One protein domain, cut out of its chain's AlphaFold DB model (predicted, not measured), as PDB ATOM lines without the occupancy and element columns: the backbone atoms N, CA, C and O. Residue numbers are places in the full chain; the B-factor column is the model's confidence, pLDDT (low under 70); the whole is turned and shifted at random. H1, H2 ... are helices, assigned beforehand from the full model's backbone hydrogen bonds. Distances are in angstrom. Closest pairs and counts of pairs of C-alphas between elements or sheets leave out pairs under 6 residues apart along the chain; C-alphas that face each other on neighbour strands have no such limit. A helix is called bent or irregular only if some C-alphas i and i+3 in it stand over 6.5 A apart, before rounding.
ATOM      1  N   ALA A 199      19.323 -50.707 -25.941       68.06
ATOM      2  CA  ALA A 199      19.320 -49.246 -25.852       68.06
ATOM      3  C   ALA A 199      20.097 -48.718 -24.630       68.06
ATOM      4  O   ALA A 199      20.827 -47.733 -24.736       68.06
ATOM      5  N   SER A 200      19.992 -49.399 -23.485       70.19
ATOM      6  CA  SER A 200      20.684 -49.011 -22.251       70.19
ATOM      7  C   SER A 200      22.187 -49.280 -22.339       70.19
ATOM      8  O   SER A 200      22.990 -48.457 -21.897       70.19
ATOM      9  N   LEU A 201      22.580 -50.385 -22.986       75.44
ATOM     10  CA  LEU A 201      23.984 -50.712 -23.266       75.44
ATOM     11  C   LEU A 201      24.652 -49.669 -24.173       75.44
ATOM     12  O   LEU A 201      25.786 -49.269 -23.920       75.44
ATOM     13  N   ASN A 202      23.937 -49.176 -25.188       78.62
ATOM     14  CA  ASN A 202      24.481 -48.207 -26.144       78.62
ATOM     15  C   ASN A 202      24.372 -46.745 -25.710       78.62
ATOM     16  O   ASN A 202      24.826 -45.851 -26.428       78.62
ATOM     17  N   ASN A 203      23.817 -46.474 -24.531       75.31
ATOM     18  CA  ASN A 203      23.661 -45.110 -24.036       75.31
ATOM     19  C   ASN A 203      25.019 -44.385 -23.877       75.31
ATOM     20  O   ASN A 203      25.109 -43.168 -24.018       75.31
ATOM     21  N   CYS A 204      26.120 -45.116 -23.669       75.12
ATOM     22  CA  CYS A 204      27.467 -44.537 -23.626       75.12
ATOM     23  C   CYS A 204      27.903 -43.914 -24.970       75.12
ATOM     24  O   CYS A 204      28.567 -42.872 -24.975       75.12
ATOM     25  N   TYR A 205      27.471 -44.480 -26.103       81.00
ATOM     26  CA  TYR A 205      27.765 -43.949 -27.438       81.00
ATOM     27  C   TYR A 205      27.034 -42.643 -27.726       81.00
ATOM     28  O   TYR A 205      27.509 -41.846 -28.533       81.00
ATOM     29  N   VAL A 206      25.929 -42.368 -27.031       76.56
ATOM     30  CA  VAL A 206      25.188 -41.110 -27.169       76.56
ATOM     31  C   VAL A 206      26.090 -39.912 -26.861       76.56
ATOM     32  O   VAL A 206      26.110 -38.943 -27.617       76.56
ATOM     33  N   ASN A 207      26.917 -39.999 -25.814       77.75
ATOM     34  CA  ASN A 207      27.869 -38.937 -25.477       77.75
ATOM     35  C   ASN A 207      28.943 -38.755 -26.561       77.75
ATOM     36  O   ASN A 207      29.326 -37.626 -26.869       77.75
ATOM     37  N   VAL A 208      29.402 -39.852 -27.171       84.06
ATOM     38  CA  VAL A 208      30.377 -39.821 -28.273       84.06
ATOM     39  C   VAL A 208      29.765 -39.161 -29.509       84.06
ATOM     40  O   VAL A 208      30.376 -38.272 -30.103       84.06
ATOM     41  N   LEU A 209      28.527 -39.524 -29.855       80.56
ATOM     42  CA  LEU A 209      27.794 -38.924 -30.968       80.56
ATOM     43  C   LEU A 209      27.537 -37.430 -30.759       80.56
ATOM     44  O   LEU A 209      27.605 -36.674 -31.722       80.56
ATOM     45  N   VAL A 210      27.298 -36.983 -29.522       77.06
ATOM     46  CA  VAL A 210      27.166 -35.553 -29.189       77.06
ATOM     47  C   VAL A 210      28.514 -34.824 -29.257       77.06
ATOM     48  O   VAL A 210      28.558 -33.653 -29.637       77.06
ATOM     49  N   ALA A 211      29.628 -35.491 -28.951       81.81
ATOM     50  CA  ALA A 211      30.963 -34.900 -29.036       81.81
ATOM     51  C   ALA A 211      31.440 -34.683 -30.484       81.81
ATOM     52  O   ALA A 211      32.161 -33.721 -30.742       81.81
ATOM     53  N   LEU A 212      31.016 -35.518 -31.439       83.56
ATOM     54  CA  LEU A 212      31.383 -35.378 -32.855       83.56
ATOM     55  C   LEU A 212      31.027 -34.011 -33.472       83.56
ATOM     56  O   LEU A 212      31.933 -33.367 -34.001       83.56
ATOM     57  N   PRO A 213      29.779 -33.500 -33.412       77.19
ATOM     58  CA  PRO A 213      29.452 -32.181 -33.950       77.19
ATOM     59  C   PRO A 213      30.151 -31.061 -33.174       77.19
ATOM     60  O   PRO A 213      30.550 -30.068 -33.777       77.19
ATOM     61  N   ILE A 214      30.370 -31.223 -31.865       81.12
ATOM     62  CA  ILE A 214      31.159 -30.273 -31.066       81.12
ATOM     63  C   ILE A 214      32.579 -30.197 -31.631       81.12
ATOM     64  O   ILE A 214      33.054 -29.113 -31.968       81.12
ATOM     65  N   PHE A 215      33.244 -31.339 -31.796       83.31
ATOM     66  CA  PHE A 215      34.589 -31.411 -32.351       83.31
ATOM     67  C   PHE A 215      34.640 -30.888 -33.788       83.31
ATOM     68  O   PHE A 215      35.523 -30.108 -34.126       83.31
ATOM     69  N   LEU A 216      33.665 -31.231 -34.626       81.50
ATOM     70  CA  LEU A 216      33.633 -30.781 -36.011       81.50
ATOM     71  C   LEU A 216      33.434 -29.266 -36.107       81.50
ATOM     72  O   LEU A 216      34.052 -28.636 -36.953       81.50
ATOM     73  N   PHE A 217      32.653 -28.640 -35.223       73.69
ATOM     74  CA  PHE A 217      32.441 -27.189 -35.249       73.69
ATOM     75  C   PHE A 217      33.494 -26.377 -34.502       73.69
ATOM     76  O   PHE A 217      33.729 -25.233 -34.884       73.69
ATOM     77  N   PHE A 218      34.099 -26.910 -33.439       72.69
ATOM     78  CA  PHE A 218      35.132 -26.210 -32.668       72.69
ATOM     79  C   PHE A 218      36.551 -26.559 -33.111       72.69
ATOM     80  O   PHE A 218      37.394 -25.667 -33.192       72.69
ATOM     81  N   GLY A 219      36.803 -27.823 -33.433       76.19
ATOM     82  CA  GLY A 219      38.098 -28.319 -33.889       76.19
ATOM     83  C   GLY A 219      38.449 -27.853 -35.300       76.19
ATOM     84  O   GLY A 219      39.600 -27.539 -35.567       76.19
ATOM     85  N   THR A 220      37.476 -27.677 -36.198       76.75
ATOM     86  CA  THR A 220      37.763 -27.178 -37.565       76.75
ATOM     87  C   THR A 220      37.868 -25.656 -37.660       76.75
ATOM     88  O   THR A 220      37.957 -25.086 -38.748       76.75
ATOM     89  N   THR A 221      37.833 -24.954 -36.529       79.06
ATOM     90  CA  THR A 221      37.865 -23.495 -36.560       79.06
ATOM     91  C   THR A 221      39.242 -22.983 -36.935       79.06
ATOM     92  O   THR A 221      40.247 -23.557 -36.545       79.06
ATOM     93  N   THR A 222      39.298 -21.865 -37.652       76.25
ATOM     94  CA  THR A 222      40.551 -21.289 -38.170       76.25
ATOM     95  C   THR A 222      41.585 -21.055 -37.073       76.25
ATOM     96  O   THR A 222      42.759 -21.351 -37.256       76.25
ATOM     97  N   ASP A 223      41.124 -20.592 -35.910       75.25
ATOM     98  CA  ASP A 223      41.970 -20.372 -34.738       75.25
ATOM     99  C   ASP A 223      42.492 -21.702 -34.168       75.25
ATOM    100  O   ASP A 223      43.683 -21.821 -33.899       75.25
ATOM    101  N   ALA A 224      41.628 -22.719 -34.038       80.81
ATOM    102  CA  ALA A 224      42.017 -24.039 -33.535       80.81
ATOM    103  C   ALA A 224      42.961 -24.760 -34.504       80.81
ATOM    104  O   ALA A 224      43.945 -25.345 -34.076       80.81
ATOM    105  N   VAL A 225      42.714 -24.658 -35.810       82.50
ATOM    106  CA  VAL A 225      43.588 -25.195 -36.859       82.50
ATOM    107  C   VAL A 225      44.964 -24.531 -36.808       82.50
ATOM    108  O   VAL A 225      45.970 -25.230 -36.909       82.50
ATOM    109  N   ASN A 226      45.037 -23.211 -36.604       82.69
ATOM    110  CA  ASN A 226      46.314 -22.519 -36.409       82.69
ATOM    111  C   ASN A 226      47.045 -22.993 -35.150       82.69
ATOM    112  O   ASN A 226      48.262 -23.169 -35.173       82.69
ATOM    113  N   GLU A 227      46.318 -23.265 -34.073       84.00
ATOM    114  CA  GLU A 227      46.900 -23.775 -32.833       84.00
ATOM    115  C   GLU A 227      47.351 -25.241 -32.954       84.00
ATOM    116  O   GLU A 227      48.440 -25.588 -32.500       84.00
ATOM    117  N   TYR A 228      46.602 -26.089 -33.667       87.56
ATOM    118  CA  TYR A 228      47.019 -27.454 -34.012       87.56
ATOM    119  C   TYR A 228      48.276 -27.460 -34.879       87.56
ATOM    120  O   TYR A 228      49.162 -28.288 -34.667       87.56
ATOM    121  N   ARG A 229      48.396 -26.515 -35.818       83.44
ATOM    122  CA  ARG A 229      49.618 -26.322 -36.609       83.44
ATOM    123  C   ARG A 229      50.786 -25.886 -35.731       83.44
ATOM    124  O   ARG A 229      51.861 -26.460 -35.855       83.44
ATOM    125  N   ALA A 230      50.582 -24.945 -34.807       82.75
ATOM    126  CA  ALA A 230      51.617 -24.524 -33.862       82.75
ATOM    127  C   ALA A 230      52.083 -25.680 -32.955       82.75
ATOM    128  O   ALA A 230      53.285 -25.871 -32.768       82.75
ATOM    129  N   ALA A 231      51.154 -26.500 -32.458       85.12
ATOM    130  CA  ALA A 231      51.467 -27.706 -31.696       85.12
ATOM    131  C   ALA A 231      52.216 -28.752 -32.547       85.12
ATOM    132  O   ALA A 231      53.190 -29.345 -32.087       85.12
ATOM    133  N   ALA A 232      51.829 -28.940 -33.811       83.81
ATOM    134  CA  ALA A 232      52.530 -29.828 -34.739       83.81
ATOM    135  C   ALA A 232      53.951 -29.325 -35.075       83.81
ATOM    136  O   ALA A 232      54.887 -30.122 -35.149       83.81
ATOM    137  N   LEU A 233      54.151 -28.010 -35.212       83.81
ATOM    138  CA  LEU A 233      55.477 -27.402 -35.368       83.81
ATOM    139  C   LEU A 233      56.342 -27.604 -34.115       83.81
ATOM    140  O   LEU A 233      57.524 -27.929 -34.240       83.81
ATOM    141  N   PHE A 234      55.754 -27.496 -32.918       82.25
ATOM    142  CA  PHE A 234      56.435 -27.791 -31.651       82.25
ATOM    143  C   PHE A 234      56.897 -29.256 -31.567       82.25
ATOM    144  O   PHE A 234      58.009 -29.533 -31.123       82.25
ATOM    145  N   LEU A 235      56.103 -30.188 -32.103       85.25
ATOM    146  CA  LEU A 235      56.454 -31.608 -32.242       85.25
ATOM    147  C   LEU A 235      57.416 -31.902 -33.416       85.25
ATOM    148  O   LEU A 235      57.631 -33.062 -33.759       85.25
ATOM    149  N   ARG A 236      58.013 -30.872 -34.037       80.38
ATOM    150  CA  ARG A 236      58.937 -30.957 -35.189       80.38
ATOM    151  C   ARG A 236      58.353 -31.594 -36.462       80.38
ATOM    152  O   ARG A 236      59.112 -31.881 -37.390       80.38
ATOM    153  N   LEU A 237      57.026 -31.705 -36.591       75.69
ATOM    154  CA  LEU A 237      56.374 -32.124 -37.847       75.69
ATOM    155  C   LEU A 237      56.567 -31.111 -38.993       75.69
ATOM    156  O   LEU A 237      56.309 -31.438 -40.150       75.69
ATOM    157  N   GLY A 238      57.086 -29.914 -38.696       66.69
ATOM    158  CA  GLY A 238      57.423 -28.892 -39.693       66.69
ATOM    159  C   GLY A 238      58.448 -29.334 -40.742       66.69
ATOM    160  O   GLY A 238      58.427 -28.818 -41.852       66.69
ATOM    161  N   ARG A 239      59.288 -30.343 -40.456       67.12
ATOM    162  CA  ARG A 239      60.227 -30.890 -41.458       67.12
ATOM    163  C   ARG A 239      59.552 -31.735 -42.539       67.12
ATOM    164  O   ARG A 239      60.084 -31.826 -43.638       67.12
ATOM    165  N   LEU A 240      58.419 -32.363 -42.227       75.38
ATOM    166  CA  LEU A 240      57.679 -33.213 -43.168       75.38
ATOM    167  C   LEU A 240      56.639 -32.410 -43.960       75.38
ATOM    168  O   LEU A 240      56.301 -32.778 -45.080       75.38
ATOM    169  N   PHE A 241      56.160 -31.296 -43.401       75.69
ATOM    170  CA  PHE A 241      55.141 -30.462 -44.024       75.69
ATOM    171  C   PHE A 241      55.504 -28.967 -43.913       75.69
ATOM    172  O   PHE A 241      55.036 -28.291 -42.995       75.69
ATOM    173  N   PRO A 242      56.278 -28.405 -44.866       71.88
ATOM    174  CA  PRO A 242      56.638 -26.980 -44.866       71.88
ATOM    175  C   PRO A 242      55.416 -26.048 -44.983       71.88
ATOM    176  O   PRO A 242      55.457 -24.891 -44.575       71.88
ATOM    177  N   GLY A 243      54.274 -26.562 -45.456       68.94
ATOM    178  CA  GLY A 243      53.000 -25.833 -45.479       68.94
ATOM    179  C   GLY A 243      52.405 -25.508 -44.099       68.94
ATOM    180  O   GLY A 243      51.434 -24.753 -44.032       68.94
ATOM    181  N   LEU A 244      52.957 -26.047 -43.001       68.62
ATOM    182  CA  LEU A 244      52.526 -25.725 -41.632       68.62
ATOM    183  C   LEU A 244      53.073 -24.383 -41.129       68.62
ATOM    184  O   LEU A 244      52.481 -23.818 -40.214       68.62
ATOM    185  N   GLU A 245      54.155 -23.861 -41.715       69.44
ATOM    186  CA  GLU A 245      54.766 -22.585 -41.302       69.44
ATOM    187  C   GLU A 245      53.946 -21.363 -41.740       69.44
ATOM    188  O   GLU A 245      54.105 -20.268 -41.203       69.44
ATOM    189  N   THR A 246      53.035 -21.538 -42.701       77.38
ATOM    190  CA  THR A 246      52.158 -20.459 -43.167       77.38
ATOM    191  C   THR A 246      50.882 -20.408 -42.324       77.38
ATOM    192  O   THR A 246      50.140 -21.392 -42.238       77.38
ATOM    193  N   GLU A 247      50.601 -19.243 -41.731       76.06
ATOM    194  CA  GLU A 247      49.382 -19.006 -40.951       76.06
ATOM    195  C   GLU A 247      48.129 -19.222 -41.819       76.06
ATOM    196  O   GLU A 247      48.025 -18.700 -42.934       76.06
ATOM    197  N   TYR A 248      47.197 -20.044 -41.327       73.56
ATOM    198  CA  TYR A 248      45.943 -20.339 -42.013       73.56
ATOM    199  C   TYR A 248      45.010 -19.136 -41.878       73.56
ATOM    200  O   TYR A 248      44.493 -18.852 -40.795       73.56
ATOM    201  N   ASP A 249      44.791 -18.445 -42.992       72.94
ATOM    202  CA  ASP A 249      43.818 -17.367 -43.112       72.94
ATOM    203  C   ASP A 249      42.805 -17.726 -44.215       72.94
ATOM    204  O   ASP A 249      43.181 -17.777 -45.389       72.94
ATOM    205  N   PRO A 250      41.532 -18.011 -43.876       61.34
ATOM    206  CA  PRO A 250      40.502 -18.373 -44.853       61.34
ATOM    207  C   PRO A 250      40.055 -17.184 -45.719       61.34
ATOM    208  O   PRO A 250      39.441 -17.401 -46.760       61.34
ATOM    209  N   ASP A 251      40.337 -15.944 -45.292       59.38
ATOM    210  CA  ASP A 251      40.033 -14.721 -46.045       59.38
ATOM    211  C   ASP A 251      41.194 -14.361 -47.003       59.38
ATOM    212  O   ASP A 251      41.069 -13.425 -47.800       59.38
TER     213      ASP A 251
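AT A GLANCE: This is residues 199 to 251 of the 432 residues of an uncharacterized protein of Cordyceps sp. RAO-2017 (UniProt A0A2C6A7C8). Two helices meet near their ends as an L: H1 is a long arm, with residues 199 to 218 sticking out free, and H2 with the stretch after it makes a small head. That last stretch, residues 235 to 251, has no named element and folds back along H2. The printed part has 53 residues with two named helices, H1 then H2, and no named strand; its class is all helix. It is extended, with a radius of gyration of the C-alphas of 16.0 A, and its flat outline spans 48 by 27 by 12 A.

HOW THE PARTS SIT: Start at residue 199 and go along to H1, residues 203 to 219, and then H2, residues 222 to 234. Their lines are about perpendicular, at 89 degrees. Look at Gly 219 and Val 225: the two helices are close but not clearly touching, and the C-alphas of these residues, the closest of the two helices, are 7.0 A apart. Their centres are 21.1 A apart. In H2 every O i to N i+4 pair is within hydrogen-bond range; in H1 9 of 13 are.

IN THESE COORDINATES: Find C-alpha 203 at (23.661, -45.110, -24.036); from there H1 runs 24.2 A to C-alpha 219 at (38.098, -28.319, -33.889). H1 is neither bent nor irregular, but only just: C-alphas 210 and 213 are 6.3 A apart. After a tight link of 2 residues, H2 runs 18.4 A from C-alpha 222 to C-alpha 234 at (56.435, -27.791, -31.651).

THE WHOLE: The two C-alphas farthest apart, those of Ser 200 and Pro 242, are 47.8 A apart. Without residues 199 to 218, the body spans 26 by 17 by 10 A. The printed part has no cut. Mean pLDDT of the printed part is 77.0; look for values under 70 at residues 199, 238 to 239, 243 to 245 and 250 to 251.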